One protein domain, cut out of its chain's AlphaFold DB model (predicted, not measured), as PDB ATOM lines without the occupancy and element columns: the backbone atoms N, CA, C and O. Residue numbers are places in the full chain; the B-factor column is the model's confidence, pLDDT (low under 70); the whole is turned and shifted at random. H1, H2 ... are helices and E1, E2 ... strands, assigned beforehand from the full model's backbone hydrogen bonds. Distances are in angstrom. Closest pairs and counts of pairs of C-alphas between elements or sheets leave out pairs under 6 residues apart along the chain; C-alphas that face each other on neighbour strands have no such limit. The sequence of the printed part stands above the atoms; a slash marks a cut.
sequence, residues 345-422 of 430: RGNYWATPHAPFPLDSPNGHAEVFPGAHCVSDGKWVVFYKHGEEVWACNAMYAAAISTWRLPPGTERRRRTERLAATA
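What this domain is: This is residues 345 to 422 of the 430 residues of an uncharacterized protein of Cupriavidus taiwanensis (UniProt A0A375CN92). A strongly twisted sheet of five strands is curled round the short helix H2, and from this compact body the helix H3 sticks out as a free arm, residues 410 to 422, which makes much of the length. The small helix H1 sits on the same face of the sheet as H2, after a long loop from E1. The printed part has 78 residues with three named helices and five named strands, in the order E1 H1 E2 E3 E4 H2 E5 H3; the sheet runs E4 E3 E2 E1 E5, all antiparallel, and the class is mixed, helices and strands. The whole is loose, with a radius of gyration of the C-alphas of 14.5 A and spans of 53 by 22 by 22 A.

Where its parts are: Find C-alpha 346 at (-25.584, 12.861, -7.020); there E1 begins and runs 17.7 A to residue 352. H1 is residues 364 to 367, and E2 is residues 371 to 375, 12.6 A long. E3 takes residues 379 to 384, 16.9 A, and E4 residues 387 to 393, 18.5 A. Look at C-alpha 394, at (-30.573, 9.155, 2.001), for the start of H2, which runs 10.3 A to residue 400. E5 follows at once, residues 401 to 404. H3, residues 409 to 422, runs 19.6 A and ends at C-alpha 422, at (-3.835, 15.159, -22.147).

How they stand to each other: Begin with E1, an inner strand: N 348 and O 373 of E2 are 2.9 A apart, and N 351 and O 402 of the edge strand E5 are 2.9 A apart. E2, E3 and E4 form a meander, each strand the antiparallel neighbour of the one before, and E2 and E3, like E3 and E4, are hairpins. N 383 of E3 and O 372 of E2 are within hydrogen-bond range at 2.7 A, and so are N 382 of E3 and O 390 of the edge strand E4, at 2.8 A. The sheet curls round H2, whose closest C-alphas to E3 are Ala 394 and Trp 379, 4.7 A apart. H1 is on the same face, only just over E2, with 3 of its C-alphas there, at a height over the sheet of 7.1 A. H3 is not on the sheet and is apart from H2. In H2 and H3 every O i to N i+4 pair is within hydrogen-bond range; H1 is too short for such a pair.

The domain as a whole: The C-alphas farthest apart, those of Leu 358 and Ala 422, are 52.8 A apart. Without residues 410 to 422, the body spans 33 by 22 by 21 A. The printed part has no cut; the link from E1 to H1, 11 residues, is long. Look there for low confidence: residues 356 to 360 are under 70, while the mean pLDDT of the printed part is 91.3.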
ATOM      1  N   ARG A 345     -24.413  13.061  -2.397       98.25
ATOM      2  CA  ARG A 345     -25.099  13.924  -3.369       98.25
ATOM      3  C   ARG A 345     -24.753  13.503  -4.801       98.25
ATOM      4  O   ARG A 345     -23.577  13.435  -5.155       98.25
ATOM      5  N   GLY A 346     -25.767  13.282  -5.633       97.56
ATOM      6  CA  GLY A 346     -25.584  12.861  -7.020       97.56
ATOM      7  C   GLY A 346     -26.814  12.194  -7.629       97.56
ATOM      8  O   GLY A 346     -27.823  11.988  -6.959       97.56
ATOM      9  N   ASN A 347     -26.695  11.835  -8.906       97.81
ATOM     10  CA  ASN A 347     -27.710  11.086  -9.641       97.81
ATOM     11  C   ASN A 347     -27.291   9.615  -9.709       97.81
ATOM     12  O   ASN A 347     -26.134   9.326 -10.026       97.81
ATOM     13  N   TYR A 348     -28.221   8.699  -9.453       97.62
ATOM     14  CA  TYR A 348     -27.980   7.257  -9.453       97.62
ATOM     15  C   TYR A 348     -29.146   6.512 -10.109       97.62
ATOM     16  O   TYR A 348     -30.278   6.989 -10.137       97.62
ATOM     17  N   TRP A 349     -28.877   5.310 -10.602       97.38
ATOM     18  CA  TRP A 349     -29.896   4.306 -10.870       97.38
ATOM     19  C   TRP A 349     -30.039   3.413  -9.637       97.38
ATOM     20  O   TRP A 349     -29.049   2.824  -9.190       97.38
ATOM     21  N   ALA A 350     -31.246   3.338  -9.085       97.06
ATOM     22  CA  ALA A 350     -31.564   2.558  -7.898       97.06
ATOM     23  C   ALA A 350     -32.313   1.280  -8.280       97.06
ATOM     24  O   ALA A 350     -33.276   1.335  -9.040       97.06
ATOM     25  N   THR A 351     -31.908   0.146  -7.712       96.69
ATOM     26  CA  THR A 351     -32.604  -1.144  -7.826       96.69
ATOM     27  C   THR A 351     -32.903  -1.657  -6.416       96.69
ATOM     28  O   THR A 351     -31.954  -2.048  -5.724       96.69
ATOM     29  N   PRO A 352     -34.166  -1.620  -5.943       94.56
ATOM     30  CA  PRO A 352     -34.546  -2.168  -4.638       94.56
ATOM     31  C   PRO A 352     -34.138  -3.640  -4.514       94.56
ATOM     32  O   PRO A 352     -34.225  -4.384  -5.489       94.56
ATOM     33  N   HIS A 353     -33.686  -4.071  -3.332       91.19
ATOM     34  CA  HIS A 353     -33.160  -5.434  -3.155       91.19
ATOM     35  C   HIS A 353     -34.206  -6.540  -3.374       91.19
ATOM     36  O   HIS A 353     -33.845  -7.643  -3.777       91.19
ATOM     37  N   ALA A 354     -35.482  -6.244  -3.131       85.06
ATOM     38  CA  ALA A 354     -36.618  -7.111  -3.424       85.06
ATOM     39  C   ALA A 354     -37.879  -6.253  -3.649       85.06
ATOM     40  O   ALA A 354     -37.960  -5.148  -3.096       85.06
ATOM     41  N   PRO A 355     -38.882  -6.740  -4.403       75.06
ATOM     42  CA  PRO A 355     -40.219  -6.164  -4.360       75.06
ATOM     43  C   PRO A 355     -40.809  -6.435  -2.968       75.06
ATOM     44  O   PRO A 355     -41.126  -7.573  -2.635       75.06
ATOM     45  N   PHE A 356     -40.910  -5.403  -2.127       68.56
ATOM     46  CA  PHE A 356     -41.487  -5.532  -0.785       68.56
ATOM     47  C   PHE A 356     -43.013  -5.712  -0.887       68.56
ATOM     48  O   PHE A 356     -43.685  -4.759  -1.285       68.56
ATOM     49  N   PRO A 357     -43.591  -6.867  -0.493       65.81
ATOM     50  CA  PRO A 357     -45.028  -7.120  -0.671       65.81
ATOM     51  C   PRO A 357     -45.932  -6.255   0.223       65.81
ATOM     52  O   PRO A 357     -47.138  -6.203   0.017       65.81
ATOM     53  N   LEU A 358     -45.357  -5.610   1.243       57.25
ATOM     54  CA  LEU A 358     -46.080  -4.959   2.340       57.25
ATOM     55  C   LEU A 358     -46.260  -3.438   2.174       57.25
ATOM     56  O   LEU A 358     -47.021  -2.844   2.930       57.25
ATOM     57  N   ASP A 359     -45.597  -2.811   1.196       59.97
ATOM     58  CA  ASP A 359     -45.480  -1.344   1.086       59.97
ATOM     59  C   ASP A 359     -46.103  -0.755  -0.195       59.97
ATOM     60  O   ASP A 359     -45.734   0.336  -0.634       59.97
ATOM     61  N   SER A 360     -47.087  -1.442  -0.790       63.19
ATOM     62  CA  SER A 360     -47.827  -0.927  -1.956       63.19
ATOM     63  C   SER A 360     -48.406   0.491  -1.755       63.19
ATOM     64  O   SER A 360     -48.280   1.286  -2.682       63.19
ATOM     65  N   PRO A 361     -48.975   0.872  -0.586       73.44
ATOM     66  CA  PRO A 361     -49.483   2.234  -0.365       73.44
ATOM     67  C   PRO A 361     -48.392   3.305  -0.210       73.44
ATOM     68  O   PRO A 361     -48.690   4.492  -0.274       73.44
ATOM     69  N   ASN A 362     -47.137   2.907   0.029       77.12
ATOM     70  CA  ASN A 362     -46.033   3.810   0.366       77.12
ATOM     71  C   ASN A 362     -45.154   4.173  -0.851       77.12
ATOM     72  O   ASN A 362     -44.039   4.656  -0.662       77.12
ATOM     73  N   GLY A 363     -45.603   3.900  -2.083       81.31
ATOM     74  CA  GLY A 363     -44.891   4.210  -3.339       81.31
ATOM     75  C   GLY A 363     -43.666   3.330  -3.638       81.31
ATOM     76  O   GLY A 363     -43.126   3.352  -4.741       81.31
ATOM     77  N   HIS A 364     -43.229   2.486  -2.698       87.12
ATOM     78  CA  HIS A 364     -42.010   1.686  -2.861       87.12
ATOM     79  C   HIS A 364     -42.116   0.636  -3.987       87.12
ATOM     80  O   HIS A 364     -41.117   0.308  -4.630       87.12
ATOM     81  N   ALA A 365     -43.328   0.145  -4.273       90.19
ATOM     82  CA  ALA A 365     -43.590  -0.760  -5.393       90.19
ATOM     83  C   ALA A 365     -43.278  -0.117  -6.759       90.19
ATOM     84  O   ALA A 365     -42.791  -0.793  -7.666       90.19
ATOM     85  N   GLU A 366     -43.482   1.195  -6.901       93.56
ATOM     86  CA  GLU A 366     -43.244   1.918  -8.153       93.56
ATOM     87  C   GLU A 366     -41.753   2.031  -8.480       93.56
ATOM     88  O   GLU A 366     -41.381   2.037  -9.652       93.56
ATOM     89  N   VAL A 367     -40.885   2.027  -7.465       94.69
ATOM     90  CA  VAL A 367     -39.420   2.059  -7.613       94.69
ATOM     91  C   VAL A 367     -38.869   0.743  -8.188       94.69
ATOM     92  O   VAL A 367     -37.778   0.722  -8.755       94.69
ATOM     93  N   PHE A 368     -39.608  -0.367  -8.091       93.25
ATOM     94  CA  PHE A 368     -39.201  -1.660  -8.648       93.25
ATOM     95  C   PHE A 368     -39.474  -1.739 -10.173       93.25
ATOM     96  O   PHE A 368     -40.443  -1.147 -10.659       93.25
ATOM     97  N   PRO A 369     -38.652  -2.444 -10.984       95.25
ATOM     98  CA  PRO A 369     -37.355  -3.065 -10.668       95.25
ATOM     99  C   PRO A 369     -36.186  -2.066 -10.626       95.25
ATOM    100  O   PRO A 369     -35.071  -2.414 -10.235       95.25
ATOM    101  N   GLY A 370     -36.419  -0.818 -11.022       96.00
ATOM    102  CA  GLY A 370     -35.489   0.271 -10.785       96.00
ATOM    103  C   GLY A 370     -36.043   1.621 -11.216       96.00
ATOM    104  O   GLY A 370     -36.950   1.701 -12.047       96.00
ATOM    105  N   ALA A 371     -35.460   2.675 -10.654       97.19
ATOM    106  CA  ALA A 371     -35.794   4.062 -10.939       97.19
ATOM    107  C   ALA A 371     -34.521   4.913 -11.029       97.19
ATOM    108  O   ALA A 371     -33.488   4.598 -10.425       97.19
ATOM    109  N   HIS A 372     -34.603   6.029 -11.751       97.62
ATOM    110  CA  HIS A 372     -33.609   7.086 -11.613       97.62
ATOM    111  C   HIS A 372     -33.803   7.742 -10.245       97.62
ATOM    112  O   HIS A 372     -34.928   7.861  -9.776       97.62
ATOM    113  N   CYS A 373     -32.746   8.189  -9.584       97.62
ATOM    114  CA  CYS A 373     -32.885   8.908  -8.326       97.62
ATOM    115  C   CYS A 373     -31.846  10.015  -8.183       97.62
ATOM    116  O   CYS A 373     -30.738   9.940  -8.722       97.62
ATOM    117  N   VAL A 374     -32.232  11.052  -7.449       98.12
ATOM    118  CA  VAL A 374     -31.425  12.238  -7.178       98.12
ATOM    119  C   VAL A 374     -31.275  12.353  -5.669       98.12
ATOM    120  O   VAL A 374     -32.261  12.520  -4.956       98.12
ATOM    121  N   SER A 375     -30.039  12.246  -5.187       98.19
ATOM    122  CA  SER A 375     -29.678  12.470  -3.788       98.19
ATOM    123  C   SER A 375     -29.137  13.883  -3.604       98.19
ATOM    124  O   SER A 375     -28.245  14.298  -4.351       98.19
ATOM    125  N   ASP A 376     -29.590  14.594  -2.571       98.06
ATOM    126  CA  ASP A 376     -28.936  15.817  -2.080       98.06
ATOM    127  C   ASP A 376     -27.888  15.534  -0.975       98.06
ATOM    128  O   ASP A 376     -27.176  16.445  -0.550       98.06
ATOM    129  N   GLY A 377     -27.754  14.268  -0.546       97.38
ATOM    130  CA  GLY A 377     -26.942  13.820   0.595       97.38
ATOM    131  C   GLY A 377     -27.725  13.621   1.906       97.38
ATOM    132  O   GLY A 377     -27.175  13.120   2.886       97.38
ATOM    133  N   LYS A 378     -29.008  13.998   1.939       97.75
ATOM    134  CA  LYS A 378     -29.919  13.943   3.096       97.75
ATOM    135  C   LYS A 378     -31.259  13.293   2.735       97.75
ATOM    136  O   LYS A 378     -31.789  12.504   3.520       97.75
ATOM    137  N   TRP A 379     -31.767  13.587   1.548       98.19
ATOM    138  CA  TRP A 379     -32.964  13.052   0.919       98.19
ATOM    139  C   TRP A 379     -32.618  12.483  -0.455       98.19
ATOM    140  O   TRP A 379     -31.660  12.911  -1.098       98.19
ATOM    141  N   VAL A 380     -33.416  11.513  -0.887       98.06
ATOM    142  CA  VAL A 380     -33.368  10.909  -2.214       98.06
ATOM    143  C   VAL A 380     -34.772  10.954  -2.789       98.06
ATOM    144  O   VAL A 380     -35.710  10.484  -2.145       98.06
ATOM    145  N   VAL A 381     -34.894  11.508  -3.990       98.12
ATOM    146  CA  VAL A 381     -36.130  11.522  -4.774       98.12
ATOM    147  C   VAL A 381     -35.967  10.562  -5.946       98.12
ATOM    148  O   VAL A 381     -34.930  10.573  -6.614       98.12
ATOM    149  N   PHE A 382     -36.960   9.709  -6.168       97.50
ATOM    150  CA  PHE A 382     -36.976   8.664  -7.185       97.50
ATOM    151  C   PHE A 382     -37.930   9.060  -8.306       97.50
ATOM    152  O   PHE A 382     -39.073   9.439  -8.066       97.50
ATOM    153  N   TYR A 383     -37.443   8.923  -9.533       97.81
ATOM    154  CA  TYR A 383     -38.130   9.279 -10.758       97.81
ATOM    155  C   TYR A 383     -38.249   8.070 -11.682       97.81
ATOM    156  O   TYR A 383     -37.253   7.395 -11.981       97.81
ATOM    157  N   LYS A 384     -39.451   7.836 -12.202       96.19
ATOM    158  CA  LYS A 384     -39.734   6.797 -13.196       96.19
ATOM    159  C   LYS A 384     -40.522   7.433 -14.335       96.19
ATOM    160  O   LYS A 384     -41.452   8.188 -14.101       96.19
ATOM    161  N   HIS A 385     -40.060   7.232 -15.567       96.19
ATOM    162  CA  HIS A 385     -40.576   7.916 -16.768       96.19
ATOM    163  C   HIS A 385     -40.578   9.464 -16.713       96.19
ATOM    164  O   HIS A 385     -41.204  10.105 -17.548       96.19
ATOM    165  N   GLY A 386     -39.820  10.067 -15.787       96.38
ATOM    166  CA  GLY A 386     -39.746  11.521 -15.584       96.38
ATOM    167  C   GLY A 386     -40.615  12.045 -14.436       96.38
ATOM    168  O   GLY A 386     -40.401  13.172 -13.999       96.38
ATOM    169  N   GLU A 387     -41.520  11.227 -13.902       97.19
ATOM    170  CA  GLU A 387     -42.410  11.578 -12.792       97.19
ATOM    171  C   GLU A 387     -41.801  11.160 -11.451       97.19
ATOM    172  O   GLU A 387     -41.113  10.139 -11.370       97.19
ATOM    173  N   GLU A 388     -42.021  11.958 -10.402       96.69
ATOM    174  CA  GLU A 388     -41.622  11.624  -9.031       96.69
ATOM    175  C   GLU A 388     -42.559  10.548  -8.473       96.69
ATOM    176  O   GLU A 388     -43.739  10.806  -8.257       96.69
ATOM    177  N   VAL A 389     -42.020   9.351  -8.231       96.62
ATOM    178  CA  VAL A 389     -42.782   8.200  -7.710       96.62
ATOM    179  C   VAL A 389     -42.603   8.007  -6.207       96.62
ATOM    180  O   VAL A 389     -43.443   7.416  -5.533       96.62
ATOM    181  N   TRP A 390     -41.480   8.471  -5.650       96.75
ATOM    182  CA  TRP A 390     -41.168   8.267  -4.239       96.75
ATOM    183  C   TRP A 390     -40.076   9.211  -3.734       96.75
ATOM    184  O   TRP A 390     -39.173   9.581  -4.484       96.75
ATOM    185  N   ALA A 391     -40.084   9.525  -2.438       96.88
ATOM    186  CA  ALA A 391     -39.016  10.274  -1.783       96.88
ATOM    187  C   ALA A 391     -38.749   9.742  -0.366       96.88
ATOM    188  O   ALA A 391     -39.674   9.493   0.409       96.88
ATOM    189  N   CYS A 392     -37.477   9.579   0.005       97.31
ATOM    190  CA  CYS A 392     -37.093   9.091   1.332       97.31
ATOM    191  C   CYS A 392     -35.732   9.632   1.806       97.31
ATOM    192  O   CYS A 392     -35.049  10.382   1.109       97.31
ATOM    193  N   ASN A 393     -35.331   9.303   3.036       97.81
ATOM    194  CA  ASN A 393     -34.045   9.740   3.585       97.81
ATOM    195  C   ASN A 393     -32.863   9.014   2.913       97.81
ATOM    196  O   ASN A 393     -32.925   7.806   2.697       97.81
ATOM    197  N   ALA A 394     -31.747   9.709   2.684       97.56
ATOM    198  CA  ALA A 394     -30.573   9.155   2.001       97.56
ATOM    199  C   ALA A 394     -29.905   7.958   2.708       97.56
ATOM    200  O   ALA A 394     -29.258   7.155   2.036       97.56
ATOM    201  N   MET A 395     -30.067   7.792   4.028       97.50
ATOM    202  CA  MET A 395     -29.654   6.563   4.728       97.50
ATOM    203  C   MET A 395     -30.646   5.415   4.524       97.50
ATOM    204  O   MET A 395     -30.228   4.267   4.416       97.50
ATOM    205  N   TYR A 396     -31.950   5.713   4.476       95.94
ATOM    206  CA  TYR A 396     -32.982   4.696   4.257       95.94
ATOM    207  C   TYR A 396     -32.896   4.142   2.838       95.94
ATOM    208  O   TYR A 396     -32.829   2.930   2.675       95.94
ATOM    209  N   ALA A 397     -32.753   5.030   1.848       96.56
ATOM    210  CA  ALA A 397     -32.343   4.682   0.496       96.56
ATOM    211  C   ALA A 397     -31.119   3.747   0.539       96.56
ATOM    212  O   ALA A 397     -31.252   2.561   0.247       96.56
ATOM    213  N   ALA A 398     -29.963   4.227   1.015       96.56
ATOM    214  CA  ALA A 398     -28.710   3.463   1.036       96.56
ATOM    215  C   ALA A 398     -28.797   2.053   1.668       96.56
ATOM    216  O   ALA A 398     -27.973   1.203   1.337       96.56
ATOM    217  N   ALA A 399     -29.773   1.799   2.547       95.44
ATOM    218  CA  ALA A 399     -30.005   0.506   3.184       95.44
ATOM    219  C   ALA A 399     -30.861  -0.493   2.375       95.44
ATOM    220  O   ALA A 399     -30.738  -1.694   2.610       95.44
ATOM    221  N   ILE A 400     -31.742  -0.034   1.477       93.94
ATOM    222  CA  ILE A 400     -32.788  -0.877   0.852       93.94
ATOM    223  C   ILE A 400     -32.622  -1.101  -0.657       93.94
ATOM    224  O   ILE A 400     -33.332  -1.928  -1.239       93.94
ATOM    225  N   SER A 401     -31.722  -0.373  -1.321       94.62
ATOM    226  CA  SER A 401     -31.471  -0.535  -2.759       94.62
ATOM    227  C   SER A 401     -29.985  -0.640  -3.086       94.62
ATOM    228  O   SER A 401     -29.117  -0.146  -2.368       94.62
ATOM    229  N   THR A 402     -29.697  -1.242  -4.237       95.56
ATOM    230  CA  THR A 402     -28.384  -1.188  -4.883       95.56
ATOM    231  C   THR A 402     -28.313   0.040  -5.787       95.56
ATOM    232  O   THR A 402     -29.212   0.257  -6.600       95.56
ATOM    233  N   TRP A 403     -27.228   0.809  -5.691       95.12
ATOM    234  CA  TRP A 403     -27.002   2.031  -6.473       95.12
ATOM    235  C   TRP A 403     -25.971   1.772  -7.560       95.12
ATOM    236  O   TRP A 403     -24.918   1.184  -7.309       95.12
ATOM    237  N   ARG A 404     -26.236   2.264  -8.767       96.38
ATOM    238  CA  ARG A 404     -25.246   2.366  -9.843       96.38
ATOM    239  C   ARG A 404     -25.213   3.800 -10.344       96.38
ATOM    240  O   ARG A 404     -26.235   4.479 -10.349       96.38
ATOM    241  N   LEU A 405     -24.050   4.281 -10.773       94.75
ATOM    242  CA  LEU A 405     -24.006   5.548 -11.501       94.75
ATOM    243  C   LEU A 405     -24.748   5.375 -12.846       94.75
ATOM    244  O   LEU A 405     -24.676   4.284 -13.423       94.75
ATOM    245  N   PRO A 406     -25.462   6.399 -13.357       89.25
ATOM    246  CA  PRO A 406     -26.257   6.271 -14.573       89.25
ATOM    247  C   PRO A 406     -25.406   5.792 -15.759       89.25
ATOM    248  O   PRO A 406     -24.259   6.249 -15.901       89.25
ATOM    249  N   PRO A 407     -25.928   4.900 -16.623       81.81
ATOM    250  CA  PRO A 407     -25.184   4.393 -17.770       81.81
ATOM    251  C   PRO A 407     -24.668   5.556 -18.630       81.81
ATOM    252  O   PRO A 407     -25.418   6.441 -19.026       81.81
ATOM    253  N   GLY A 408     -23.356   5.573 -18.876       86.12
ATOM    254  CA  GLY A 408     -22.666   6.647 -19.598       86.12
ATOM    255  C   GLY A 408     -21.877   7.626 -18.720       86.12
ATOM    256  O   GLY A 408     -20.875   8.156 -19.197       86.12
ATOM    257  N   THR A 409     -22.215   7.806 -17.438       85.06
ATOM    258  CA  THR A 409     -21.439   8.694 -16.539       85.06
ATOM    259  C   THR A 409     -20.002   8.218 -16.334       85.06
ATOM    260  O   THR A 409     -19.089   9.036 -16.342       85.06
ATOM    261  N   GLU A 410     -19.773   6.906 -16.247       83.12
ATOM    262  CA  GLU A 410     -18.423   6.341 -16.125       83.12
ATOM    263  C   GLU A 410     -17.599   6.542 -17.407       83.12
ATOM    264  O   GLU A 410     -16.419   6.888 -17.356       83.12
ATOM    265  N   ARG A 411     -18.236   6.420 -18.584       85.88
ATOM    266  CA  ARG A 411     -17.592   6.711 -19.876       85.88
ATOM    267  C   ARG A 411     -17.239   8.195 -19.978       85.88
ATOM    268  O   ARG A 411     -16.116   8.513 -20.350       85.88
ATOM    269  N   ARG A 412     -18.161   9.082 -19.587       86.38
ATOM    270  CA  ARG A 412     -17.944  10.531 -19.534       86.38
ATOM    271  C   ARG A 412     -16.796  10.891 -18.586       86.38
ATOM    272  O   ARG A 412     -15.850  11.523 -19.036       86.38
ATOM    273  N   ARG A 413     -16.805  10.393 -17.345       85.31
ATOM    274  CA  ARG A 413     -15.717  10.586 -16.367       85.31
ATOM    275  C   ARG A 413     -14.375  10.065 -16.874       85.31
ATOM    276  O   ARG A 413     -13.349  10.698 -16.643       85.31
ATOM    277  N   ARG A 414     -14.354   8.932 -17.585       88.94
ATOM    278  CA  ARG A 414     -13.131   8.409 -18.209       88.94
ATOM    279  C   ARG A 414     -12.631   9.325 -19.327       88.94
ATOM    280  O   ARG A 414     -11.436   9.597 -19.370       88.94
ATOM    281  N   THR A 415     -13.512   9.833 -20.189       91.31
ATOM    282  CA  THR A 415     -13.153  10.817 -21.224       91.31
ATOM    283  C   THR A 415     -12.674  12.136 -20.614       91.31
ATOM    284  O   THR A 415     -11.650  12.649 -21.047       91.31
ATOM    285  N   GLU A 416     -13.338  12.648 -19.575       90.06
ATOM    286  CA  GLU A 416     -12.940  13.863 -18.848       90.06
ATOM    287  C   GLU A 416     -11.563  13.694 -18.180       90.06
ATOM    288  O   GLU A 416     -10.703  14.555 -18.337       90.06
ATOM    289  N   ARG A 417     -11.288  12.550 -17.532       90.88
ATOM    290  CA  ARG A 417      -9.952  12.234 -16.982       90.88
ATOM    291  C   ARG A 417      -8.875  12.123 -18.060       90.88
ATOM    292  O   ARG A 417      -7.765  12.607 -17.854       90.88
ATOM    293  N   LEU A 418      -9.176  11.494 -19.198       94.81
ATOM    294  CA  LEU A 418      -8.238  11.393 -20.322       94.81
ATOM    295  C   LEU A 418      -7.953  12.770 -20.938       94.81
ATOM    296  O   LEU A 418      -6.796  13.072 -21.209       94.81
ATOM    297  N   ALA A 419      -8.970  13.623 -21.085       91.88
ATOM    298  CA  ALA A 419      -8.818  14.995 -21.562       91.88
ATOM    299  C   ALA A 419      -8.003  15.859 -20.583       91.88
ATOM    300  O   ALA A 419      -7.073  16.536 -21.009       91.88
ATOM    301  N   ALA A 420      -8.277  15.781 -19.276       91.25
ATOM    302  CA  ALA A 420      -7.497  16.474 -18.247       91.25
ATOM    303  C   ALA A 420      -6.025  16.020 -18.234       91.25
ATOM    304  O   ALA A 420      -5.120  16.850 -18.177       91.25
ATOM    305  N   THR A 421      -5.782  14.711 -18.374       94.50
ATOM    306  CA  THR A 421      -4.424  14.145 -18.472       94.50
ATOM    307  C   THR A 421      -3.706  14.640 -19.732       94.50
ATOM    308  O   THR A 421      -2.555  15.061 -19.654       94.50
ATOM    309  N   ALA A 422      -4.384  14.653 -20.887       93.88
ATOM    310  CA  ALA A 422      -3.835  15.159 -22.147       93.88
ATOM    311  C   ALA A 422      -3.571  16.679 -22.124       93.88
ATOM    312  O   ALA A 422      -2.632  17.145 -22.763       93.88
TER     313      ALA A 422